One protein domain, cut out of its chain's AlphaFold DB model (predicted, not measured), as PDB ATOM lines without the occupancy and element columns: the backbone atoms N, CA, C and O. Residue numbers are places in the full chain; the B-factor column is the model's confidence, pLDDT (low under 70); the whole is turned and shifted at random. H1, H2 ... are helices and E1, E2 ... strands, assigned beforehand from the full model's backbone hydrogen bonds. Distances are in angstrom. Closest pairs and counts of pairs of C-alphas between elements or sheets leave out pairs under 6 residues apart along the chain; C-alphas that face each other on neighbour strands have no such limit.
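What this domain is: This is residues 7 to 77 of the 77 residues of an uncharacterized protein of Cylindrospermopsis curvispora GIHE-G1 (UniProt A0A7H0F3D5). The domain has little regular structure: a loose body of loops holds a two-stranded ribbon, E1 and E2, and the short helix H2, while residues 7 to 26, of which 14 to 26 belong to the long helix H1, stick out as an arm. Residues 36 to 42 stick out as a loop. The printed part has 71 residues, with two named helices and two named strands in the order H1, E1, H2, E2; the class is mixed, with 27 residues in named elements. It is only just loose, close to extended, with a radius of gyration of the C-alphas of 16.4 A and spans of 52 by 32 by 19 A.

Where its parts are: H1, residues 14 to 28, begins at C-alpha (21.749, -3.165, -4.477) and is 21.2 A long. E1 is residues 46 to 49, H2 residues 59 to 62. E2, residues 73 to 76, ends at C-alpha (35.358, 7.970, -22.219).

How they stand to each other: E1 and E2 are antiparallel neighbours at 158 degrees, with N 47 and O 75 within hydrogen-bond range at 2.9 A. H1 is apart from H2 and E2. In H1 every O i to N i+4 pair is within hydrogen-bond range; H2 is too short for one.

The domain as a whole: The C-alphas farthest apart, of Asp 8 and Ser 55, are 52.1 A apart. The printed part has no cut. The link H1 to E1, 17 residues, is long. Residues 61 to 73 and 77 have pLDDT under 70.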
ATOM      1  N   SER A   7       5.848   3.092 -10.455       82.62
ATOM      2  CA  SER A   7       6.695   2.502  -9.413       82.62
ATOM      3  C   SER A   7       7.144   1.076  -9.745       82.62
ATOM      4  O   SER A   7       8.248   0.689  -9.373       82.62
ATOM      5  N   ASP A   8       6.341   0.327 -10.507       79.25
ATOM      6  CA  ASP A   8       6.650  -1.054 -10.903       79.25
ATOM      7  C   ASP A   8       7.729  -1.122 -12.002       79.25
ATOM      8  O   ASP A   8       8.269  -2.187 -12.297       79.25
ATOM      9  N   HIS A   9       8.066   0.023 -12.603       81.81
ATOM     10  CA  HIS A   9       9.078   0.154 -13.650       81.81
ATOM     11  C   HIS A   9      10.404   0.737 -13.141       81.81
ATOM     12  O   HIS A   9      11.316   0.978 -13.934       81.81
ATOM     13  N   VAL A  10      10.539   0.966 -11.831       84.12
ATOM     14  CA  VAL A  10      11.790   1.447 -11.238       84.12
ATOM     15  C   VAL A  10      12.695   0.255 -10.944       84.12
ATOM     16  O   VAL A  10      12.451  -0.532 -10.033       84.12
ATOM     17  N   TYR A  11      13.781   0.131 -11.704       83.62
ATOM     18  CA  TYR A  11      14.819  -0.848 -11.404       83.62
ATOM     19  C   TYR A  11      15.689  -0.353 -10.248       83.62
ATOM     20  O   TYR A  11      16.435   0.616 -10.384       83.62
ATOM     21  N   VAL A  12      15.618  -1.049  -9.114       83.62
ATOM     22  CA  VAL A  12      16.507  -0.841  -7.969       83.62
ATOM     23  C   VAL A  12      17.275  -2.130  -7.731       83.62
ATOM     24  O   VAL A  12      16.686  -3.185  -7.511       83.62
ATOM     25  N   SER A  13      18.602  -2.053  -7.772       87.06
ATOM     26  CA  SER A  13      19.465  -3.203  -7.524       87.06
ATOM     27  C   SER A  13      20.630  -2.802  -6.639       87.06
ATOM     28  O   SER A  13      21.526  -2.068  -7.057       87.06
ATOM     29  N   SER A  14      20.635  -3.327  -5.416       89.12
ATOM     30  CA  SER A  14      21.749  -3.165  -4.477       89.12
ATOM     31  C   SER A  14      23.050  -3.739  -5.037       89.12
ATOM     32  O   SER A  14      24.115  -3.167  -4.834       89.12
ATOM     33  N   LYS A  15      22.960  -4.828  -5.806       91.12
ATOM     34  CA  LYS A  15      24.113  -5.476  -6.435       91.12
ATOM     35  C   LYS A  15      24.750  -4.604  -7.517       91.12
ATOM     36  O   LYS A  15      25.969  -4.571  -7.625       91.12
ATOM     37  N   LEU A  16      23.940  -3.894  -8.305       88.69
ATOM     38  CA  LEU A  16      24.459  -2.952  -9.299       88.69
ATOM     39  C   LEU A  16      25.198  -1.795  -8.615       88.69
ATOM     40  O   LEU A  16      26.298  -1.454  -9.032       88.69
ATOM     41  N   ASN A  17      24.630  -1.249  -7.536       89.94
ATOM     42  CA  ASN A  17      25.274  -0.178  -6.774       89.94
ATOM     43  C   ASN A  17      26.632  -0.617  -6.211       89.94
ATOM     44  O   ASN A  17      27.607   0.103  -6.383       89.94
ATOM     45  N   GLN A  18      26.719  -1.822  -5.640       91.88
ATOM     46  CA  GLN A  18      27.987  -2.382  -5.155       91.88
ATOM     47  C   GLN A  18      29.033  -2.502  -6.270       91.88
ATOM     48  O   GLN A  18      30.167  -2.078  -6.095       91.88
ATOM     49  N   ILE A  19      28.642  -3.009  -7.445       93.31
ATOM     50  CA  ILE A  19      29.556  -3.123  -8.594       93.31
ATOM     51  C   ILE A  19      30.064  -1.743  -9.031       93.31
ATOM     52  O   ILE A  19      31.236  -1.596  -9.375       93.31
ATOM     53  N   ILE A  20      29.194  -0.730  -9.032       90.38
ATOM     54  CA  ILE A  20      29.577   0.643  -9.378       90.38
ATOM     55  C   ILE A  20      30.574   1.186  -8.351       90.38
ATOM     56  O   ILE A  20      31.616   1.703  -8.748       90.38
ATOM     57  N   GLU A  21      30.289   1.042  -7.058       91.62
ATOM     58  CA  GLU A  21      31.180   1.484  -5.978       91.62
ATOM     59  C   GLU A  21      32.552   0.801  -6.060       91.62
ATOM     60  O   GLU A  21      33.580   1.479  -6.044       91.62
ATOM     61  N   ASP A  22      32.582  -0.517  -6.261       92.88
ATOM     62  CA  ASP A  22      33.819  -1.284  -6.435       92.88
ATOM     63  C   ASP A  22      34.607  -0.826  -7.670       92.88
ATOM     64  O   ASP A  22      35.834  -0.717  -7.627       92.88
ATOM     65  N   THR A  23      33.915  -0.498  -8.765       91.06
ATOM     66  CA  THR A  23      34.548   0.001  -9.996       91.06
ATOM     67  C   THR A  23      35.158   1.387  -9.795       91.06
ATOM     68  O   THR A  23      36.251   1.660 -10.294       91.06
ATOM     69  N   VAL A  24      34.484   2.269  -9.051       89.00
ATOM     70  CA  VAL A  24      35.018   3.596  -8.708       89.00
ATOM     71  C   VAL A  24      36.247   3.460  -7.811       89.00
ATOM     72  O   VAL A  24      37.273   4.073  -8.099       89.00
ATOM     73  N   ASN A  25      36.186   2.597  -6.794       88.94
ATOM     74  CA  ASN A  25      37.322   2.312  -5.915       88.94
ATOM     75  C   ASN A  25      38.514   1.734  -6.691       88.94
ATOM     76  O   ASN A  25      39.658   2.123  -6.455       88.94
ATOM     77  N   PHE A  26      38.255   0.839  -7.650       90.56
ATOM     78  CA  PHE A  26      39.283   0.320  -8.546       90.56
ATOM     79  C   PHE A  26      39.922   1.441  -9.370       90.56
ATOM     80  O   PHE A  26      41.146   1.527  -9.429       90.56
ATOM     81  N   PHE A  27      39.110   2.317  -9.969       88.69
ATOM     82  CA  PHE A  27      39.594   3.449 -10.755       88.69
ATOM     83  C   PHE A  27      40.471   4.391  -9.920       88.69
ATOM     84  O   PHE A  27      41.546   4.788 -10.366       88.69
ATOM     85  N   ASP A  28      40.053   4.708  -8.696       85.12
ATOM     86  CA  ASP A  28      40.800   5.587  -7.790       85.12
ATOM     87  C   ASP A  28      42.099   4.950  -7.267       85.12
ATOM     88  O   ASP A  28      43.031   5.664  -6.905       85.12
ATOM     89  N   GLY A  29      42.194   3.616  -7.277       85.94
ATOM     90  CA  GLY A  29      43.416   2.872  -6.970       85.94
ATOM     91  C   GLY A  29      44.404   2.743  -8.136       85.94
ATOM     92  O   GLY A  29      45.497   2.205  -7.942       85.94
ATOM     93  N   THR A  30      44.053   3.196  -9.345       88.44
ATOM     94  CA  THR A  30      44.950   3.084 -10.505       88.44
ATOM     95  C   THR A  30      46.129   4.064 -10.431       88.44
ATOM     96  O   THR A  30      46.007   5.162  -9.882       88.44
ATOM     97  N   PRO A  31      47.305   3.696 -10.978       87.56
ATOM     98  CA  PRO A  31      48.457   4.588 -11.000       87.56
ATOM     99  C   PRO A  31      48.182   5.842 -11.837       87.56
ATOM    100  O   PRO A  31      47.671   5.773 -12.955       87.56
ATOM    101  N   VAL A  32      48.578   6.997 -11.300       85.88
ATOM    102  CA  VAL A  32      48.454   8.290 -11.978       85.88
ATOM    103  C   VAL A  32      49.636   8.491 -12.924       85.88
ATOM    104  O   VAL A  32      50.791   8.411 -12.506       85.88
ATOM    105  N   TYR A  33      49.346   8.808 -14.188       85.88
ATOM    106  CA  TYR A  33      50.354   9.095 -15.208       85.88
ATOM    107  C   TYR A  33      50.365  10.577 -15.603       85.88
ATOM    108  O   TYR A  33      49.309  11.215 -15.640       85.88
ATOM    109  N   PRO A  34      51.543  11.142 -15.930       83.81
ATOM    110  CA  PRO A  34      51.632  12.475 -16.505       83.81
ATOM    111  C   PRO A  34      51.051  12.491 -17.922       83.81
ATOM    112  O   PRO A  34      51.054  11.490 -18.638       83.81
ATOM    113  N   ILE A  35      50.574  13.662 -18.335       82.44
ATOM    114  CA  ILE A  35      50.080  13.901 -19.690       82.44
ATOM    115  C   ILE A  35      51.115  14.755 -20.430       82.44
ATOM    116  O   ILE A  35      51.521  15.788 -19.890       82.44
ATOM    117  N   PRO A  36      51.524  14.378 -21.656       79.81
ATOM    118  CA  PRO A  36      51.055  13.231 -22.444       79.81
ATOM    119  C   PRO A  36      51.619  11.882 -21.968       79.81
ATOM    120  O   PRO A  36      52.718  11.812 -21.423       79.81
ATOM    121  N   ILE A  37      50.867  10.807 -22.222       81.44
ATOM    122  CA  ILE A  37      51.267   9.433 -21.891       81.44
ATOM    123  C   ILE A  37      52.480   9.040 -22.748       81.44
ATOM    124  O   ILE A  37      52.489   9.280 -23.957       81.44
ATOM    125  N   THR A  38      53.498   8.440 -22.124       80.25
ATOM    126  CA  THR A  38      54.769   8.073 -22.774       80.25
ATOM    127  C   THR A  38      54.594   7.007 -23.857       80.25
ATOM    128  O   THR A  38      55.244   7.079 -24.898       80.25
ATOM    129  N   GLU A  39      53.684   6.054 -23.646       85.06
ATOM    130  CA  GLU A  39      53.379   4.980 -24.592       85.06
ATOM    131  C   GLU A  39      51.894   4.986 -24.953       85.06
ATOM    132  O   GLU A  39      51.018   5.122 -24.097       85.06
ATOM    133  N   ARG A  40      51.594   4.827 -26.246       82.75
ATOM    134  CA  ARG A  40      50.215   4.628 -26.696       82.75
ATOM    135  C   ARG A  40      49.816   3.191 -26.402       82.75
ATOM    136  O   ARG A  40      50.465   2.269 -26.886       82.75
ATOM    137  N   PHE A  41      48.721   3.013 -25.682       84.94
ATOM    138  CA  PHE A  41      48.100   1.710 -25.494       84.94
ATOM    139  C   PHE A  41      46.829   1.610 -26.344       84.94
ATOM    140  O   PHE A  41      46.191   2.616 -26.657       84.94
ATOM    141  N   CYS A  42      46.472   0.390 -26.744       82.44
ATOM    142  CA  CYS A  42      45.201   0.111 -27.402       82.44
ATOM    143  C   CYS A  42      44.199  -0.362 -26.346       82.44
ATOM    144  O   CYS A  42      44.470  -1.319 -25.624       82.44
ATOM    145  N   GLY A  43      43.059   0.315 -26.247       81.62
ATOM    146  CA  GLY A  43      41.991  -0.046 -25.324       81.62
ATOM    147  C   GLY A  43      40.938   1.050 -25.232       81.62
ATOM    148  O   GLY A  43      41.259   2.233 -25.326       81.62
ATOM    149  N   THR A  44      39.685   0.646 -25.048       84.88
ATOM    150  CA  THR A  44      38.578   1.552 -24.724       84.88
ATOM    151  C   THR A  44      38.400   1.584 -23.215       84.88
ATOM    152  O   THR A  44      38.548   0.561 -22.545       84.88
ATOM    153  N   GLY A  45      38.077   2.749 -22.667       86.75
ATOM    154  CA  GLY A  45      37.886   2.890 -21.234       86.75
ATOM    155  C   GLY A  45      37.568   4.315 -20.819       86.75
ATOM    156  O   GLY A  45      37.290   5.185 -21.645       86.75
ATOM    157  N   VAL A  46      37.621   4.527 -19.509       87.38
ATOM    158  CA  VAL A  46      37.389   5.818 -18.861       87.38
ATOM    159  C   VAL A  46      38.730   6.393 -18.421       87.38
ATOM    160  O   VAL A  46      39.610   5.653 -17.985       87.38
ATOM    161  N   TYR A  47      38.881   7.712 -18.509       86.06
ATOM    162  CA  TYR A  47      40.035   8.429 -17.979       86.06
ATOM    163  C   TYR A  47      39.598   9.631 -17.137       86.06
ATOM    164  O   TYR A  47      38.527  10.209 -17.331       86.06
ATOM    165  N   GLY A  48      40.454  10.004 -16.189       85.38
ATOM    166  CA  GLY A  48      40.267  11.134 -15.289       85.38
ATOM    167  C   GLY A  48      41.438  12.093 -15.423       85.38
ATOM    168  O   GLY A  48      42.591  11.667 -15.450       85.38
ATOM    169  N   LEU A  49      41.141  13.385 -15.529       83.81
ATOM    170  CA  LEU A  49      42.149  14.437 -15.608       83.81
ATOM    171  C   LEU A  49      42.269  15.160 -14.270       83.81
ATOM    172  O   LEU A  49      41.269  15.612 -13.709       83.81
ATOM    173  N   TYR A  50      43.503  15.323 -13.803       80.06
ATOM    174  CA  TYR A  50      43.837  16.019 -12.565       80.06
ATOM    175  C   TYR A  50      44.709  17.235 -12.891       80.06
ATOM    176  O   TYR A  50      45.632  17.133 -13.698       80.06
ATOM    177  N   CYS A  51      44.438  18.388 -12.272       77.12
ATOM    178  CA  CYS A  51      45.274  19.584 -12.420       77.12
ATOM    179  C   CYS A  51      45.960  19.896 -11.100       77.12
ATOM    180  O   CYS A  51      45.319  20.023 -10.058       77.12
ATOM    181  N   THR A  52      47.273  20.073 -11.176       75.62
ATOM    182  CA  THR A  52      48.148  20.462 -10.065       75.62
ATOM    183  C   THR A  52      48.678  21.891 -10.215       75.62
ATOM    184  O   THR A  52      49.647  22.270  -9.560       75.62
ATOM    185  N   ALA A  53      48.053  22.706 -11.075       74.69
ATOM    186  CA  ALA A  53      48.484  24.077 -11.330       74.69
ATOM    187  C   ALA A  53      48.422  24.925 -10.054       74.69
ATOM    188  O   ALA A  53      47.363  25.090  -9.458       74.69
ATOM    189  N   GLN A  54      49.555  25.500  -9.654       72.31
ATOM    190  CA  GLN A  54      49.665  26.293  -8.423       72.31
ATOM    191  C   GLN A  54      49.252  27.762  -8.605       72.31
ATOM    192  O   GLN A  54      49.108  28.488  -7.625       72.31
ATOM    193  N   SER A  55      49.058  28.208  -9.848       74.50
ATOM    194  CA  SER A  55      48.746  29.592 -10.206       74.50
ATOM    195  C   SER A  55      47.693  29.664 -11.320       74.50
ATOM    196  O   SER A  55      47.452  28.695 -12.041       74.50
ATOM    197  N   GLY A  56      47.030  30.818 -11.445       75.56
ATOM    198  CA  GLY A  56      45.984  31.054 -12.447       75.56
ATOM    199  C   GLY A  56      44.594  30.556 -12.031       75.56
ATOM    200  O   GLY A  56      44.351  30.242 -10.868       75.56
ATOM    201  N   ILE A  57      43.667  30.490 -12.991       76.25
ATOM    202  CA  ILE A  57      42.237  30.189 -12.759       76.25
ATOM    203  C   ILE A  57      42.031  28.795 -12.132       76.25
ATOM    204  O   ILE A  57      41.097  28.585 -11.365       76.25
ATOM    205  N   TYR A  58      42.946  27.858 -12.392       70.69
ATOM    206  CA  TYR A  58      42.888  26.488 -11.874       70.69
ATOM    207  C   TYR A  58      43.616  26.291 -10.532       70.69
ATOM    208  O   TYR A  58      43.629  25.182 -10.004       70.69
ATOM    209  N   SER A  59      44.177  27.355  -9.943       70.56
ATOM    210  CA  SER A  59      44.890  27.291  -8.654       70.56
ATOM    211  C   SER A  59      44.023  26.819  -7.485       70.56
ATOM    212  O   SER A  59      44.540  26.228  -6.538       70.56
ATOM    213  N   GLY A  60      42.699  26.990  -7.576       70.12
ATOM    214  CA  GLY A  60      41.750  26.469  -6.588       70.12
ATOM    215  C   GLY A  60      41.774  24.940  -6.466       70.12
ATOM    216  O   GLY A  60      41.566  24.413  -5.376       70.12
ATOM    217  N   PHE A  61      42.112  24.223  -7.543       65.25
ATOM    218  CA  PHE A  61      42.201  22.759  -7.530       65.25
ATOM    219  C   PHE A  61      43.472  22.252  -6.835       65.25
ATOM    220  O   PHE A  61      43.477  21.160  -6.273       65.25
ATOM    221  N   ASN A  62      44.525  23.072  -6.768       60.12
ATOM    222  CA  ASN A  62      45.764  22.729  -6.072       60.12
ATOM    223  C   ASN A  62      45.620  22.701  -4.539       60.12
ATOM    224  O   ASN A  62      46.387  22.020  -3.862       60.12
ATOM    225  N   LEU A  63      44.624  23.395  -3.978       55.25
ATOM    226  CA  LEU A  63      44.387  23.413  -2.530       55.25
ATOM    227  C   LEU A  63      43.825  22.076  -2.007       55.25
ATOM    228  O   LEU A  63      44.055  21.719  -0.854       55.25
ATOM    229  N   VAL A  64      43.131  21.321  -2.866       54.97
ATOM    230  CA  VAL A  64      42.499  20.026  -2.541       54.97
ATOM    231  C   VAL A  64      43.464  18.845  -2.761       54.97
ATOM    232  O   VAL A  64      43.338  17.799  -2.126       54.97
ATOM    233  N   ASN A  65      44.510  19.046  -3.570       52.91
ATOM    234  CA  ASN A  65      45.480  18.033  -4.009       52.91
ATOM    235  C   ASN A  65      46.404  17.444  -2.925       52.91
ATOM    236  O   ASN A  65      47.296  16.668  -3.261       52.91
ATOM    237  N   ARG A  66      46.251  17.787  -1.640       50.81
ATOM    238  CA  ARG A  66      47.115  17.227  -0.581       50.81
ATOM    239  C   ARG A  66      46.689  15.841  -0.088       50.81
ATOM    240  O   ARG A  66      47.519  15.171   0.517       50.81
ATOM    241  N   THR A  67      45.459  15.398  -0.368       50.91
ATOM    242  CA  THR A  67      44.963  14.108   0.162       50.91
ATOM    243  C   THR A  67      44.076  13.326  -0.807       50.91
ATOM    244  O   THR A  67      44.076  12.102  -0.767       50.91
ATOM    245  N   ILE A  68      43.326  13.999  -1.683       53.19
ATOM    246  CA  ILE A  68      42.434  13.365  -2.662       53.19
ATOM    247  C   ILE A  68      42.535  14.214  -3.923       53.19
ATOM    248  O   ILE A  68      42.250  15.405  -3.858       53.19
ATOM    249  N   LEU A  69      42.981  13.651  -5.045       59.00
ATOM    250  CA  LEU A  69      43.055  14.385  -6.308       59.00
ATOM    251  C   LEU A  69      41.625  14.543  -6.862       59.00
ATOM    252  O   LEU A  69      41.043  13.548  -7.304       59.00
ATOM    253  N   PRO A  70      41.011  15.740  -6.851       61.34
ATOM    254  CA  PRO A  70      39.699  15.915  -7.448       61.34
ATOM    255  C   PRO A  70      39.842  15.900  -8.974       61.34
ATOM    256  O   PRO A  70      40.643  16.637  -9.556       61.34
ATOM    257  N   LYS A  71      39.063  15.041  -9.632       63.41
ATOM    258  CA  LYS A  71      39.015  14.949 -11.097       63.41
ATOM    259  C   LYS A  71      38.368  16.223 -11.642       63.41
ATOM    260  O   LYS A  71      37.278  16.594 -11.220       63.41
ATOM    261  N   ILE A  72      39.030  16.879 -12.587       61.91
ATOM    262  CA  ILE A  72      38.544  18.110 -13.235       61.91
ATOM    263  C   ILE A  72      37.754  17.784 -14.497       61.91
ATOM    264  O   ILE A  72      36.893  18.548 -14.920       61.91
ATOM    265  N   SER A  73      38.028  16.627 -15.091       66.38
ATOM    266  CA  SER A  73      37.270  16.108 -16.216       66.38
ATOM    267  C   SER A  73      37.286  14.586 -16.187       66.38
ATOM    268  O   SER A  73      38.293  13.978 -15.812       66.38
ATOM    269  N   ILE A  74      36.158  13.994 -16.569       75.88
ATOM    270  CA  ILE A  74      35.996  12.560 -16.788       75.88
ATOM    271  C   ILE A  74      35.590  12.397 -18.247       75.88
ATOM    272  O   ILE A  74      34.652  13.051 -18.704       75.88
ATOM    273  N   GLY A  75      36.313  11.545 -18.965       75.31
ATOM    274  CA  GLY A  75      36.040  11.234 -20.361       75.31
ATOM    275  C   GLY A  75      36.035   9.731 -20.613       75.31
ATOM    276  O   GLY A  75      36.602   8.953 -19.846       75.31
ATOM    277  N   SER A  76      35.385   9.338 -21.701       76.75
ATOM    278  CA  SER A  76      35.358   7.970 -22.219       76.75
ATOM    279  C   SER A  76      35.846   7.977 -23.663       76.75
ATOM    280  O   SER A  76      35.481   8.883 -24.415       76.75
ATOM    281  N   TYR A  77      36.668   6.992 -24.025       59.31
ATOM    282  CA  TYR A  77      37.064   6.746 -25.416       59.31
ATOM    283  C   TYR A  77      35.964   6.054 -26.222       59.31
ATOM    284  O   TYR A  77      35.189   5.283 -25.613       59.31
TER     285      TYR A  77